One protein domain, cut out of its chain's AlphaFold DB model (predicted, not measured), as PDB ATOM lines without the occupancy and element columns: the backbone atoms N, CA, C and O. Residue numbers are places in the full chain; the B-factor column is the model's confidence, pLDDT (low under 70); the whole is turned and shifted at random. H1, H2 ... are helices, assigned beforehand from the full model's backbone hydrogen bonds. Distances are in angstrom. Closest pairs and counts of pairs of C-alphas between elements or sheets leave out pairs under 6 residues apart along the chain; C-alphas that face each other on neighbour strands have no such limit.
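AT A GLANCE: This is residues 2 to 100 of the 460 residues of the protein "Hypothetical protein" of Rotaria socialis (UniProt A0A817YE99). This domain has little regular structure: three short helices, H1, H2 and H3, gather at one end, H4 sits alone at the other, and the loop of residues 57 to 89 winds between. The printed part has 99 residues, with four named helices, H1 to H4, and no named strand; its class is all helix, though these hold only 34 residues. It is only just compact, close to loose, with a radius of gyration of the C-alphas of 15.2 A and spans of 44 by 32 by 22 A.

IN THESE COORDINATES: Past residues 2 to 18, find C-alpha 19 at (23.479, 45.422, -23.749); from there H1, residues 19 to 29, runs 15.7 A. Next come H2, residues 37 to 45, 12.2 A, and H3, residues 49 to 56, 10.2 A. H4, residues 90 to 95, 8.6 A, ends at (15.803, 44.100, -0.962).

HOW THE PARTS SIT: H1 only just touches H2, with 3 pairs of C-alphas within 8 A, the closest being Ala 27 and Leu 40 at 6.6 A. H1 touches H3, only just about perpendicular at 71 degrees; look at their closest C-alphas, Leu 26 and Ala 56, 6.0 A apart. H4 is apart from H1, H2 and H3. In these four helices every O i to N i+4 pair is within hydrogen-bond range.

THE WHOLE: The printed part has no cut. The link from H3 to H4 is long, 33 residues. Look for pLDDT under 70 at residue 15 and residues 77 to 82.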
ATOM      1  N   MET A   2       8.887  27.966 -11.312       96.19
ATOM      2  CA  MET A   2       9.407  26.590 -11.327       96.19
ATOM      3  C   MET A   2      10.820  26.621 -11.905       96.19
ATOM      4  O   MET A   2      10.989  27.102 -13.024       96.19
ATOM      5  N   SER A   3      11.818  26.222 -11.115       95.50
ATOM      6  CA  SER A   3      13.239  26.201 -11.490       95.50
ATOM      7  C   SER A   3      13.761  27.512 -12.108       95.50
ATOM      8  O   SER A   3      14.510  27.516 -13.082       95.50
ATOM      9  N   GLY A   4      13.376  28.657 -11.535       95.31
ATOM     10  CA  GLY A   4      13.882  29.956 -11.976       95.31
ATOM     11  C   GLY A   4      13.329  31.144 -11.193       95.31
ATOM     12  O   GLY A   4      12.216  31.104 -10.657       95.31
ATOM     13  N   SER A   5      14.114  32.220 -11.141       95.31
ATOM     14  CA  SER A   5      13.742  33.516 -10.576       95.31
ATOM     15  C   SER A   5      14.444  34.667 -11.304       95.31
ATOM     16  O   SER A   5      15.412  34.474 -12.036       95.31
ATOM     17  N   ASP A   6      13.959  35.881 -11.061       93.75
ATOM     18  CA  ASP A   6      14.562  37.163 -11.447       93.75
ATOM     19  C   ASP A   6      15.936  37.423 -10.802       93.75
ATOM     20  O   ASP A   6      16.610  38.382 -11.161       93.75
ATOM     21  N   LEU A   7      16.359  36.594  -9.842       94.50
ATOM     22  CA  LEU A   7      17.683  36.673  -9.220       94.50
ATOM     23  C   LEU A   7      18.697  35.718  -9.856       94.50
ATOM     24  O   LEU A   7      19.859  35.701  -9.450       94.50
ATOM     25  N   CYS A   8      18.287  34.887 -10.817       94.00
ATOM     26  CA  CYS A   8      19.219  33.983 -11.476       94.00
ATOM     27  C   CYS A   8      20.145  34.773 -12.396       94.00
ATOM     28  O   CYS A   8      19.689  35.643 -13.140       94.00
ATOM     29  N   LYS A   9      21.440  34.438 -12.400       90.12
ATOM     30  CA  LYS A   9      22.461  35.122 -13.216       90.12
ATOM     31  C   LYS A   9      22.111  35.133 -14.709       90.12
ATOM     32  O   LYS A   9      22.425  36.071 -15.433       90.12
ATOM     33  N   TRP A  10      21.415  34.101 -15.177       90.25
ATOM     34  CA  TRP A  10      20.974  33.978 -16.562       90.25
ATOM     35  C   TRP A  10      19.662  34.712 -16.891       90.25
ATOM     36  O   TRP A  10      19.270  34.743 -18.054       90.25
ATOM     37  N   SER A  11      18.979  35.310 -15.907       92.19
ATOM     38  CA  SER A  11      17.630  35.870 -16.082       92.19
ATOM     39  C   SER A  11      17.611  37.305 -16.619       92.19
ATOM     40  O   SER A  11      16.813  37.609 -17.501       92.19
ATOM     41  N   THR A  12      18.508  38.175 -16.147       89.62
ATOM     42  CA  THR A  12      18.556  39.598 -16.523       89.62
ATOM     43  C   THR A  12      19.967  40.041 -16.883       89.62
ATOM     44  O   THR A  12      20.941  39.502 -16.360       89.62
ATOM     45  N   ILE A  13      20.084  41.028 -17.770       86.62
ATOM     46  CA  ILE A  13      21.345  41.720 -18.058       86.62
ATOM     47  C   ILE A  13      21.371  43.055 -17.336       86.62
ATOM     48  O   ILE A  13      20.529  43.919 -17.587       86.62
ATOM     49  N   GLU A  14      22.364  43.203 -16.465       81.75
ATOM     50  CA  GLU A  14      22.674  44.472 -15.814       81.75
ATOM     51  C   GLU A  14      23.478  45.374 -16.754       81.75
ATOM     52  O   GLU A  14      24.236  44.890 -17.597       81.75
ATOM     53  N   ASP A  15      23.379  46.681 -16.554       68.62
ATOM     54  CA  ASP A  15      23.923  47.700 -17.467       68.62
ATOM     55  C   ASP A  15      25.441  47.674 -17.576       68.62
ATOM     56  O   ASP A  15      26.003  47.954 -18.633       68.62
ATOM     57  N   GLU A  16      26.099  47.221 -16.508       70.12
ATOM     58  CA  GLU A  16      27.537  46.938 -16.466       70.12
ATOM     59  C   GLU A  16      27.982  45.926 -17.538       70.12
ATOM     60  O   GLU A  16      29.173  45.810 -17.820       70.12
ATOM     61  N   HIS A  17      27.044  45.196 -18.152       73.12
ATOM     62  CA  HIS A  17      27.300  44.222 -19.211       73.12
ATOM     63  C   HIS A  17      27.016  44.754 -20.627       73.12
ATOM     64  O   HIS A  17      27.058  43.978 -21.587       73.12
ATOM     65  N   TYR A  18      26.773  46.062 -20.775       79.19
ATOM     66  CA  TYR A  18      26.700  46.792 -22.050       79.19
ATOM     67  C   TYR A  18      25.758  46.159 -23.100       79.19
ATOM     68  O   TYR A  18      26.200  45.795 -24.195       79.19
ATOM     69  N   PRO A  19      24.442  46.045 -22.829       86.25
ATOM     70  CA  PRO A  19      23.479  45.422 -23.749       86.25
ATOM     71  C   PRO A  19      23.458  46.055 -25.155       86.25
ATOM     72  O   PRO A  19      23.333  45.344 -26.154       86.25
ATOM     73  N   LEU A  20      23.652  47.376 -25.263       86.12
ATOM     74  CA  LEU A  20      23.750  48.070 -26.555       86.12
ATOM     75  C   LEU A  20      24.939  47.577 -27.394       86.12
ATOM     76  O   LEU A  20      24.822  47.425 -28.609       86.12
ATOM     77  N   GLU A  21      26.075  47.286 -26.768       86.06
ATOM     78  CA  GLU A  21      27.256  46.782 -27.474       86.06
ATOM     79  C   GLU A  21      27.030  45.374 -28.021       86.06
ATOM     80  O   GLU A  21      27.447  45.061 -29.137       86.06
ATOM     81  N   GLN A  22      26.289  44.548 -27.285       89.44
ATOM     82  CA  GLN A  22      25.876  43.231 -27.764       89.44
ATOM     83  C   GLN A  22      24.959  43.353 -28.993       89.44
ATOM     84  O   GLN A  22      25.135  42.635 -29.984       89.44
ATOM     85  N   ALA A  23      24.042  44.329 -28.990       92.06
ATOM     86  CA  ALA A  23      23.214  44.655 -30.151       92.06
ATOM     87  C   ALA A  23      24.045  45.168 -31.345       92.06
ATOM     88  O   ALA A  23      23.815  44.746 -32.482       92.06
ATOM     89  N   ARG A  24      25.060  46.011 -31.110       92.38
ATOM     90  CA  ARG A  24      26.009  46.454 -32.151       92.38
ATOM     91  C   ARG A  24      26.807  45.286 -32.728       92.38
ATOM     92  O   ARG A  24      26.987  45.209 -33.943       92.38
ATOM     93  N   PHE A  25      27.242  44.338 -31.899       91.44
ATOM     94  CA  PHE A  25      27.943  43.143 -32.372       91.44
ATOM     95  C   PHE A  25      27.054  42.284 -33.282       91.44
ATOM     96  O   PHE A  25      27.491  41.875 -34.362       91.44
ATOM     97  N   LEU A  26      25.788  42.073 -32.907       95.44
ATOM     98  CA  LEU A  26      24.798  41.427 -33.775       95.44
ATOM     99  C   LEU A  26      24.624  42.184 -35.101       95.44
ATOM    100  O   LEU A  26      24.654  41.566 -36.167       95.44
ATOM    101  N   ALA A  27      24.496  43.511 -35.048       96.00
ATOM    102  CA  ALA A  27      24.351  44.353 -36.232       96.00
ATOM    103  C   ALA A  27      25.538  44.192 -37.196       96.00
ATOM    104  O   ALA A  27      25.330  43.944 -38.383       96.00
ATOM    105  N   ARG A  28      26.780  44.214 -36.690       94.56
ATOM    106  CA  ARG A  28      27.991  43.985 -37.500       94.56
ATOM    107  C   ARG A  28      27.973  42.619 -38.188       94.56
ATOM    108  O   ARG A  28      28.304  42.531 -39.369       94.56
ATOM    109  N   ARG A  29      27.544  41.560 -37.489       95.19
ATOM    110  CA  ARG A  29      27.410  40.211 -38.077       95.19
ATOM    111  C   ARG A  29      26.380  40.154 -39.202       95.19
ATOM    112  O   ARG A  29      26.553  39.391 -40.145       95.19
ATOM    113  N   LEU A  30      25.342  40.977 -39.110       96.12
ATOM    114  CA  LEU A  30      24.302  41.121 -40.121       96.12
ATOM    115  C   LEU A  30      24.642  42.172 -41.179       96.12
ATOM    116  O   LEU A  30      23.770  42.523 -41.967       96.12
ATOM    117  N   THR A  31      25.878  42.681 -41.239       95.50
ATOM    118  CA  THR A  31      26.302  43.750 -42.169       95.50
ATOM    119  C   THR A  31      25.484  45.042 -42.038       95.50
ATOM    120  O   THR A  31      25.322  45.791 -42.997       95.50
ATOM    121  N   CYS A  32      24.941  45.303 -40.849       96.12
ATOM    122  CA  CYS A  32      24.257  46.544 -40.516       96.12
ATOM    123  C   CYS A  32      25.245  47.585 -39.979       96.12
ATOM    124  O   CYS A  32      26.191  47.251 -39.263       96.12
ATOM    125  N   ASN A  33      25.007  48.856 -40.309       94.31
ATOM    126  CA  ASN A  33      25.741  49.974 -39.723       94.31
ATOM    127  C   ASN A  33      25.330  50.141 -38.254       94.31
ATOM    128  O   ASN A  33      24.143  50.186 -37.951       94.31
ATOM    129  N   ASP A  34      26.309  50.234 -37.361       92.69
ATOM    130  CA  ASP A  34      26.128  50.234 -35.911       92.69
ATOM    131  C   ASP A  34      26.500  51.565 -35.231       92.69
ATOM    132  O   ASP A  34      26.427  51.683 -34.003       92.69
ATOM    133  N   ARG A  35      26.892  52.576 -36.022       89.38
ATOM    134  CA  ARG A  35      27.309  53.896 -35.516       89.38
ATOM    135  C   ARG A  35      26.146  54.717 -34.969       89.38
ATOM    136  O   ARG A  35      26.307  55.409 -33.972       89.38
ATOM    137  N   ASN A  36      24.996  54.656 -35.635       92.06
ATOM    138  CA  ASN A  36      23.775  55.353 -35.246       92.06
ATOM    139  C   ASN A  36      22.700  54.307 -34.909       92.06
ATOM    140  O   ASN A  36      22.513  53.357 -35.668       92.06
ATOM    141  N   VAL A  37      22.037  54.473 -33.761       90.38
ATOM    142  CA  VAL A  37      21.078  53.489 -33.233       90.38
ATOM    143  C   VAL A  37      19.837  53.381 -34.120       90.38
ATOM    144  O   VAL A  37      19.375  52.270 -34.358       90.38
ATOM    145  N   ASP A  38      19.349  54.485 -34.683       92.50
ATOM    146  CA  ASP A  38      18.183  54.480 -35.573       92.50
ATOM    147  C   ASP A  38      18.485  53.720 -36.869       92.50
ATOM    148  O   ASP A  38      17.749  52.814 -37.258       92.50
ATOM    149  N   VAL A  39      19.641  53.999 -37.484       94.62
ATOM    150  CA  VAL A  39      20.107  53.295 -38.692       94.62
ATOM    151  C   VAL A  39      20.338  51.806 -38.417       94.62
ATOM    152  O   VAL A  39      20.013  50.958 -39.254       94.62
ATOM    153  N   LEU A  40      20.884  51.475 -37.242       95.00
ATOM    154  CA  LEU A  40      21.044  50.095 -36.789       95.00
ATOM    155  C   LEU A  40      19.680  49.404 -36.716       95.00
ATOM    156  O   LEU A  40      19.518  48.319 -37.278       95.00
ATOM    157  N   LEU A  41      18.703  50.024 -36.050       95.19
ATOM    158  CA  LEU A  41      17.369  49.457 -35.857       95.19
ATOM    159  C   LEU A  41      16.636  49.267 -37.183       95.19
ATOM    160  O   LEU A  41      16.050  48.206 -37.403       95.19
ATOM    161  N   ASP A  42      16.705  50.242 -38.083       96.75
ATOM    162  CA  ASP A  42      16.079  50.148 -39.400       96.75
ATOM    163  C   ASP A  42      16.674  49.011 -40.230       96.75
ATOM    164  O   ASP A  42      15.934  48.248 -40.853       96.75
ATOM    165  N   CYS A  43      17.996  48.822 -40.178       97.06
ATOM    166  CA  CYS A  43      18.635  47.684 -40.829       97.06
ATOM    167  C   CYS A  43      18.217  46.349 -40.202       97.06
ATOM    168  O   CYS A  43      17.890  45.412 -40.931       97.06
ATOM    169  N   LEU A  44      18.190  46.242 -38.867       96.75
ATOM    170  CA  LEU A  44      17.776  45.012 -38.183       96.75
ATOM    171  C   LEU A  44      16.325  44.633 -38.510       96.75
ATOM    172  O   LEU A  44      16.055  43.462 -38.762       96.75
ATOM    173  N   ARG A  45      15.411  45.610 -38.583       97.12
ATOM    174  CA  ARG A  45      13.998  45.396 -38.958       97.12
ATOM    175  C   ARG A  45      13.819  44.864 -40.382       97.12
ATOM    176  O   ARG A  45      12.791  44.261 -40.673       97.12
ATOM    177  N   GLN A  46      14.801  45.072 -41.259       96.94
ATOM    178  CA  GLN A  46      14.795  44.561 -42.633       96.94
ATOM    179  C   GLN A  46      15.384  43.146 -42.759       96.94
ATOM    180  O   GLN A  46      15.292  42.542 -43.829       96.94
ATOM    181  N   ARG A  47      16.002  42.595 -41.705       97.06
ATOM    182  CA  ARG A  47      16.563  41.234 -41.721       97.06
ATOM    183  C   ARG A  47      15.493  40.192 -41.420       97.06
ATOM    184  O   ARG A  47      14.557  40.434 -40.664       97.06
ATOM    185  N   SER A  48      15.658  38.997 -41.988       97.56
ATOM    186  CA  SER A  48      14.777  37.882 -41.653       97.56
ATOM    187  C   SER A  48      15.017  37.427 -40.210       97.56
ATOM    188  O   SER A  48      16.143  37.468 -39.706       97.56
ATOM    189  N   GLY A  49      13.970  36.926 -39.548       96.19
ATOM    190  CA  GLY A  49      14.110  36.352 -38.208       96.19
ATOM    191  C   GLY A  49      15.130  35.207 -38.163       96.19
ATOM    192  O   GLY A  49      15.860  35.069 -37.187       96.19
ATOM    193  N   LEU A  50      15.245  34.426 -39.244       96.81
ATOM    194  CA  LEU A  50      16.219  33.340 -39.348       96.81
ATOM    195  C   LEU A  50      17.664  33.856 -39.381       96.81
ATOM    196  O   LEU A  50      18.517  33.302 -38.687       96.81
ATOM    197  N   ASP A  51      17.942  34.919 -40.137       96.44
ATOM    198  CA  ASP A  51      19.280  35.522 -40.195       96.44
ATOM    199  C   ASP A  51      19.681  36.106 -38.842       96.44
ATOM    200  O   ASP A  51      20.816  35.922 -38.389       96.44
ATOM    201  N   ILE A  52      18.728  36.768 -38.176       96.69
ATOM    202  CA  ILE A  52      18.914  37.298 -36.826       96.69
ATOM    203  C   ILE A  52      19.248  36.156 -35.868       96.69
ATOM    204  O   ILE A  52      20.292  36.216 -35.230       96.69
ATOM    205  N   MET A  53      18.444  35.089 -35.808       95.44
ATOM    206  CA  MET A  53      18.704  33.945 -34.921       95.44
ATOM    207  C   MET A  53      20.052  33.271 -35.211       95.44
ATOM    208  O   MET A  53      20.816  32.967 -34.291       95.44
ATOM    209  N   ASN A  54      20.383  33.077 -36.490       95.44
ATOM    210  CA  ASN A  54      21.654  32.481 -36.899       95.44
ATOM    211  C   ASN A  54      22.863  33.347 -36.545       95.44
ATOM    212  O   ASN A  54      23.938  32.801 -36.315       95.44
ATOM    213  N   SER A  55      22.703  34.666 -36.481       95.56
ATOM    214  CA  SER A  55      23.773  35.589 -36.097       95.56
ATOM    215  C   SER A  55      23.841  35.787 -34.580       95.56
ATOM    216  O   SER A  55      24.936  35.835 -34.021       95.56
ATOM    217  N   ALA A  56      22.685  35.828 -33.915       94.94
ATOM    218  CA  ALA A  56      22.499  36.029 -32.480       94.94
ATOM    219  C   ALA A  56      23.165  34.940 -31.632       94.94
ATOM    220  O   ALA A  56      23.768  35.260 -30.610       94.94
ATOM    221  N   LYS A  57      23.133  33.674 -32.079       91.94
ATOM    222  CA  LYS A  57      23.786  32.539 -31.394       91.94
ATOM    223  C   LYS A  57      25.317  32.634 -31.324       91.94
ATOM    224  O   LYS A  57      25.947  31.862 -30.613       91.94
ATOM    225  N   HIS A  58      25.921  33.531 -32.104       91.81
ATOM    226  CA  HIS A  58      27.369  33.750 -32.142       91.81
ATOM    227  C   HIS A  58      27.803  35.006 -31.382       91.81
ATOM    228  O   HIS A  58      28.980  35.365 -31.430       91.81
ATOM    229  N   VAL A  59      26.871  35.699 -30.728       91.31
ATOM    230  CA  VAL A  59      27.205  36.812 -29.841       91.31
ATOM    231  C   VAL A  59      27.578  36.225 -28.489       91.31
ATOM    232  O   VAL A  59      26.738  35.645 -27.805       91.31
ATOM    233  N   TRP A  60      28.865  36.314 -28.168       88.69
ATOM    234  CA  TRP A  60      29.436  35.717 -26.969       88.69
ATOM    235  C   TRP A  60      28.986  36.457 -25.706       88.69
ATOM    236  O   TRP A  60      28.918  37.686 -25.678       88.69
ATOM    237  N   PHE A  61      28.725  35.692 -24.652       88.06
ATOM    238  CA  PHE A  61      28.519  36.176 -23.293       88.06
ATOM    239  C   PHE A  61      29.094  35.132 -22.320       88.06
ATOM    240  O   PHE A  61      29.137  33.958 -22.696       88.06
ATOM    241  N   PRO A  62      29.513  35.500 -21.096       87.88
ATOM    242  CA  PRO A  62      30.027  34.527 -20.135       87.88
ATOM    243  C   PRO A  62      29.059  33.370 -19.863       87.88
ATOM    244  O   PRO A  62      27.842  33.564 -19.745       87.88
ATOM    245  N   ASP A  63      29.607  32.170 -19.690       85.50
ATOM    246  CA  ASP A  63      28.820  30.958 -19.452       85.50
ATOM    247  C   ASP A  63      28.135  30.961 -18.085       85.50
ATOM    248  O   ASP A  63      27.030  30.442 -17.950       85.50
ATOM    249  N   GLU A  64      28.740  31.618 -17.093       84.38
ATOM    250  CA  GLU A  64      28.138  31.862 -15.771       84.38
ATOM    251  C   GLU A  64      26.801  32.618 -15.866       84.38
ATOM    252  O   GLU A  64      25.917  32.461 -15.023       84.38
ATOM    253  N   PHE A  65      26.619  33.411 -16.923       87.25
ATOM    254  CA  PHE A  65      25.362  34.087 -17.201       87.25
ATOM    255  C   PHE A  65      24.517  33.341 -18.238       87.25
ATOM    256  O   PHE A  65      23.519  33.889 -18.670       87.25
ATOM    257  N   GLY A  66      24.855  32.130 -18.680       85.25
ATOM    258  CA  GLY A  66      24.072  31.370 -19.668       85.25
ATOM    259  C   GLY A  66      24.519  31.521 -21.128       85.25
ATOM    260  O   GLY A  66      23.822  31.054 -22.023       85.25
ATOM    261  N   GLY A  67      25.666  32.156 -21.397       86.56
ATOM    262  CA  GLY A  67      26.363  32.029 -22.686       86.56
ATOM    263  C   GLY A  67      25.864  32.895 -23.855       86.56
ATOM    264  O   GLY A  67      26.497  32.904 -24.907       86.56
ATOM    265  N   HIS A  68      24.762  33.643 -23.709       88.12
ATOM    266  CA  HIS A  68      24.270  34.579 -24.738       88.12
ATOM    267  C   HIS A  68      23.597  35.830 -24.145       88.12
ATOM    268  O   HIS A  68      22.906  35.724 -23.138       88.12
ATOM    269  N   PRO A  69      23.671  37.013 -24.774       89.69
ATOM    270  CA  PRO A  69      23.215  38.265 -24.160       89.69
ATOM    271  C   PRO A  69      21.732  38.614 -24.407       89.69
ATOM    272  O   PRO A  69      21.308  39.742 -24.190       89.69
ATOM    273  N   TRP A  70      20.908  37.700 -24.911       91.69
ATOM    274  CA  TRP A  70      19.521  38.026 -25.286       91.69
ATOM    275  C   TRP A  70      18.539  37.684 -24.166       91.69
ATOM    276  O   TRP A  70      18.166  36.521 -24.024       91.69
ATOM    277  N   ARG A  71      18.162  38.679 -23.351       91.00
ATOM    278  CA  ARG A  71      17.228  38.544 -22.214       91.00
ATOM    279  C   ARG A  71      16.744  39.923 -21.720       91.00
ATOM    280  O   ARG A  71      17.241  40.928 -22.230       91.00
ATOM    281  N   PRO A  72      15.813  39.999 -20.748       91.75
ATOM    282  CA  PRO A  72      15.417  41.270 -20.148       91.75
ATOM    283  C   PRO A  72      16.606  42.078 -19.611       91.75
ATOM    284  O   PRO A  72      17.556  41.521 -19.059       91.75
ATOM    285  N   THR A  73      16.544  43.398 -19.762       87.88
ATOM    286  CA  THR A  73      17.567  44.346 -19.304       87.88
ATOM    287  C   THR A  73      16.921  45.456 -18.483       87.88
ATOM    288  O   THR A  73      15.700  45.622 -18.530       87.88
ATOM    289  N   ILE A  74      17.723  46.177 -17.706       87.56
ATOM    290  CA  ILE A  74      17.270  47.345 -16.953       87.56
ATOM    291  C   ILE A  74      17.045  48.468 -17.968       87.56
ATOM    292  O   ILE A  74      17.916  48.762 -18.778       87.56
ATOM    293  N   ASP A  75      15.855  49.059 -17.984       80.69
ATOM    294  CA  ASP A  75      15.399  49.942 -19.065       80.69
ATOM    295  C   ASP A  75      15.197  51.393 -18.607       80.69
ATOM    296  O   ASP A  75      14.402  52.144 -19.166       80.69
ATOM    297  N   THR A  76      15.982  51.830 -17.620       73.50
ATOM    298  CA  THR A  76      16.012  53.223 -17.143       73.50
ATOM    299  C   THR A  76      16.800  54.188 -18.038       73.50
ATOM    300  O   THR A  76      16.971  55.346 -17.674       73.50
ATOM    301  N   PHE A  77      17.318  53.726 -19.179       62.34
ATOM    302  CA  PHE A  77      18.310  54.441 -20.004       62.34
ATOM    303  C   PHE A  77      17.729  55.362 -21.070       62.34
ATOM    304  O   PHE A  77      18.482  56.003 -21.797       62.34
ATOM    305  N   THR A  78      16.411  55.403 -21.205       58.09
ATOM    306  CA  THR A  78      15.750  56.157 -22.268       58.09
ATOM    307  C   THR A  78      14.815  57.180 -21.652       58.09
ATOM    308  O   THR A  78      13.823  56.801 -21.027       58.09
ATOM    309  N   ASP A  79      15.104  58.461 -21.885       56.41
ATOM    310  CA  ASP A  79      14.267  59.596 -21.467       56.41
ATOM    311  C   ASP A  79      12.814  59.492 -21.994       56.41
ATOM    312  O   ASP A  79      11.900  60.097 -21.436       56.41
ATOM    313  N   ASP A  80      12.583  58.667 -23.024       57.25
ATOM    314  CA  ASP A  80      11.285  58.431 -23.667       57.25
ATOM    315  C   ASP A  80      10.405  57.358 -22.989       57.25
ATOM    316  O   ASP A  80       9.237  57.182 -23.353       57.25
ATOM    317  N   VAL A  81      10.922  56.614 -22.003       60.12
ATOM    318  CA  VAL A  81      10.153  55.545 -21.346       60.12
ATOM    319  C   VAL A  81       9.401  56.099 -20.137       60.12
ATOM    320  O   VAL A  81       9.918  56.230 -19.033       60.12
ATOM    321  N   ILE A  82       8.108  56.368 -20.347       61.25
ATOM    322  CA  ILE A  82       7.174  56.859 -19.314       61.25
ATOM    323  C   ILE A  82       7.064  55.873 -18.128       61.25
ATOM    324  O   ILE A  82       6.749  56.286 -17.009       61.25
ATOM    325  N   ARG A  83       7.306  54.571 -18.351       71.75
ATOM    326  CA  ARG A  83       7.312  53.519 -17.317       71.75
ATOM    327  C   ARG A  83       8.313  52.401 -17.656       71.75
ATOM    328  O   ARG A  83       7.969  51.572 -18.498       71.75
ATOM    329  N   PRO A  84       9.497  52.352 -17.019       79.75
ATOM    330  CA  PRO A  84      10.439  51.252 -17.212       79.75
ATOM    331  C   PRO A  84       9.845  49.940 -16.687       79.75
ATOM    332  O   PRO A  84       9.160  49.934 -15.658       79.75
ATOM    333  N   ILE A  85      10.106  48.835 -17.384       83.00
ATOM    334  CA  ILE A  85       9.787  47.472 -16.945       83.00
ATOM    335  C   ILE A  85      10.609  47.136 -15.693       83.00
ATOM    336  O   ILE A  85      10.058  46.661 -14.699       83.00
ATOM    337  N   PHE A  86      11.911  47.426 -15.721       85.44
ATOM    338  CA  PHE A  86      12.836  47.280 -14.605       85.44
ATOM    339  C   PHE A  86      13.473  48.628 -14.282       85.44
ATOM    340  O   PHE A  86      14.409  49.080 -14.934       85.44
ATOM    341  N   SER A  87      13.003  49.250 -13.202       83.69
ATOM    342  CA  SER A  87      13.554  50.523 -12.726       83.69
ATOM    343  C   SER A  87      14.923  50.394 -12.049       83.69
ATOM    344  O   SER A  87      15.594  51.401 -11.836       83.69
ATOM    345  N   ARG A  88      15.312  49.182 -11.630       88.25
ATOM    346  CA  ARG A  88      16.548  48.861 -10.897       88.25
ATOM    347  C   ARG A  88      16.918  47.395 -11.106       88.25
ATOM    348  O   ARG A  88      16.109  46.615 -11.612       88.25
ATOM    349  N   ARG A  89      18.098  46.997 -10.619       90.81
ATOM    350  CA  ARG A  89      18.497  45.583 -10.554       90.81
ATOM    351  C   ARG A  89      17.464  44.779  -9.748       90.81
ATOM    352  O   ARG A  89      17.073  45.235  -8.667       90.81
ATOM    353  N   PRO A  90      17.081  43.565 -10.183       93.19
ATOM    354  CA  PRO A  90      16.142  42.719  -9.445       93.19
ATOM    355  C   PRO A  90      16.508  42.520  -7.968       93.19
ATOM    356  O   PRO A  90      15.642  42.588  -7.097       93.19
ATOM    357  N   ILE A  91      17.800  42.375  -7.650       92.44
ATOM    358  CA  ILE A  91      18.266  42.241  -6.263       92.44
ATOM    359  C   ILE A  91      17.954  43.471  -5.399       92.44
ATOM    360  O   ILE A  91      17.619  43.331  -4.224       92.44
ATOM    361  N   GLU A  92      18.020  44.678  -5.962       93.62
ATOM    362  CA  GLU A  92      17.663  45.911  -5.255       93.62
ATOM    363  C   GLU A  92      16.154  45.998  -5.040       93.62
ATOM    364  O   GLU A  92      15.712  46.301  -3.934       93.62
ATOM    365  N   LEU A  93      15.364  45.659  -6.064       93.62
ATOM    366  CA  LEU A  93      13.904  45.616  -5.967       93.62
ATOM    367  C   LEU A  93      13.455  44.637  -4.874       93.62
ATOM    368  O   LEU A  93      12.646  44.991  -4.016       93.62
ATOM    369  N   ARG A  94      14.042  43.434  -4.835       94.06
ATOM    370  CA  ARG A  94      13.772  42.418  -3.807       94.06
ATOM    371  C   ARG A  94      14.177  42.878  -2.403       94.06
ATOM    372  O   ARG A  94      13.413  42.662  -1.465       94.06
ATOM    373  N   ARG A  95      15.335  43.536  -2.249       94.44
ATOM    374  CA  ARG A  95      15.803  44.100  -0.962       94.44
ATOM    375  C   ARG A  95      14.912  45.225  -0.442       94.44
ATOM    376  O   ARG A  95      14.765  45.359   0.764       94.44
ATOM    377  N   LEU A  96      14.347  46.026  -1.340       94.94
ATOM    378  CA  LEU A  96      13.439  47.121  -0.997       94.94
ATOM    379  C   LEU A  96      11.984  46.658  -0.810       94.94
ATOM    380  O   LEU A  96      11.131  47.479  -0.485       94.94
ATOM    381  N   GLY A  97      11.675  45.376  -1.037       94.31
ATOM    382  CA  GLY A  97      10.298  44.877  -1.017       94.31
ATOM    383  C   GLY A  97       9.437  45.385  -2.183       94.31
ATOM    384  O   GLY A  97       8.213  45.349  -2.103       94.31
ATOM    385  N   LEU A  98      10.053  45.872  -3.265       92.81
ATOM    386  CA  LEU A  98       9.375  46.429  -4.441       92.81
ATOM    387  C   LEU A  98       8.994  45.325  -5.432       92.81
ATOM    388  O   LEU A  98       9.523  45.237  -6.539       92.81
ATOM    389  N   PHE A  99       8.072  44.463  -5.023       92.75
ATOM    390  CA  PHE A  99       7.467  43.434  -5.866       92.75
ATOM    391  C   PHE A  99       6.016  43.192  -5.432       92.75
ATOM    392  O   PHE A  99       5.578  43.674  -4.388       92.75
ATOM    393  N   ALA A 100       5.241  42.485  -6.256       92.88
ATOM    394  CA  ALA A 100       3.828  42.256  -5.973       92.88
ATOM    395  C   ALA A 100       3.642  41.494  -4.649       92.88
ATOM    396  O   ALA A 100       4.187  40.408  -4.468       92.88
TER     397      ALA A 100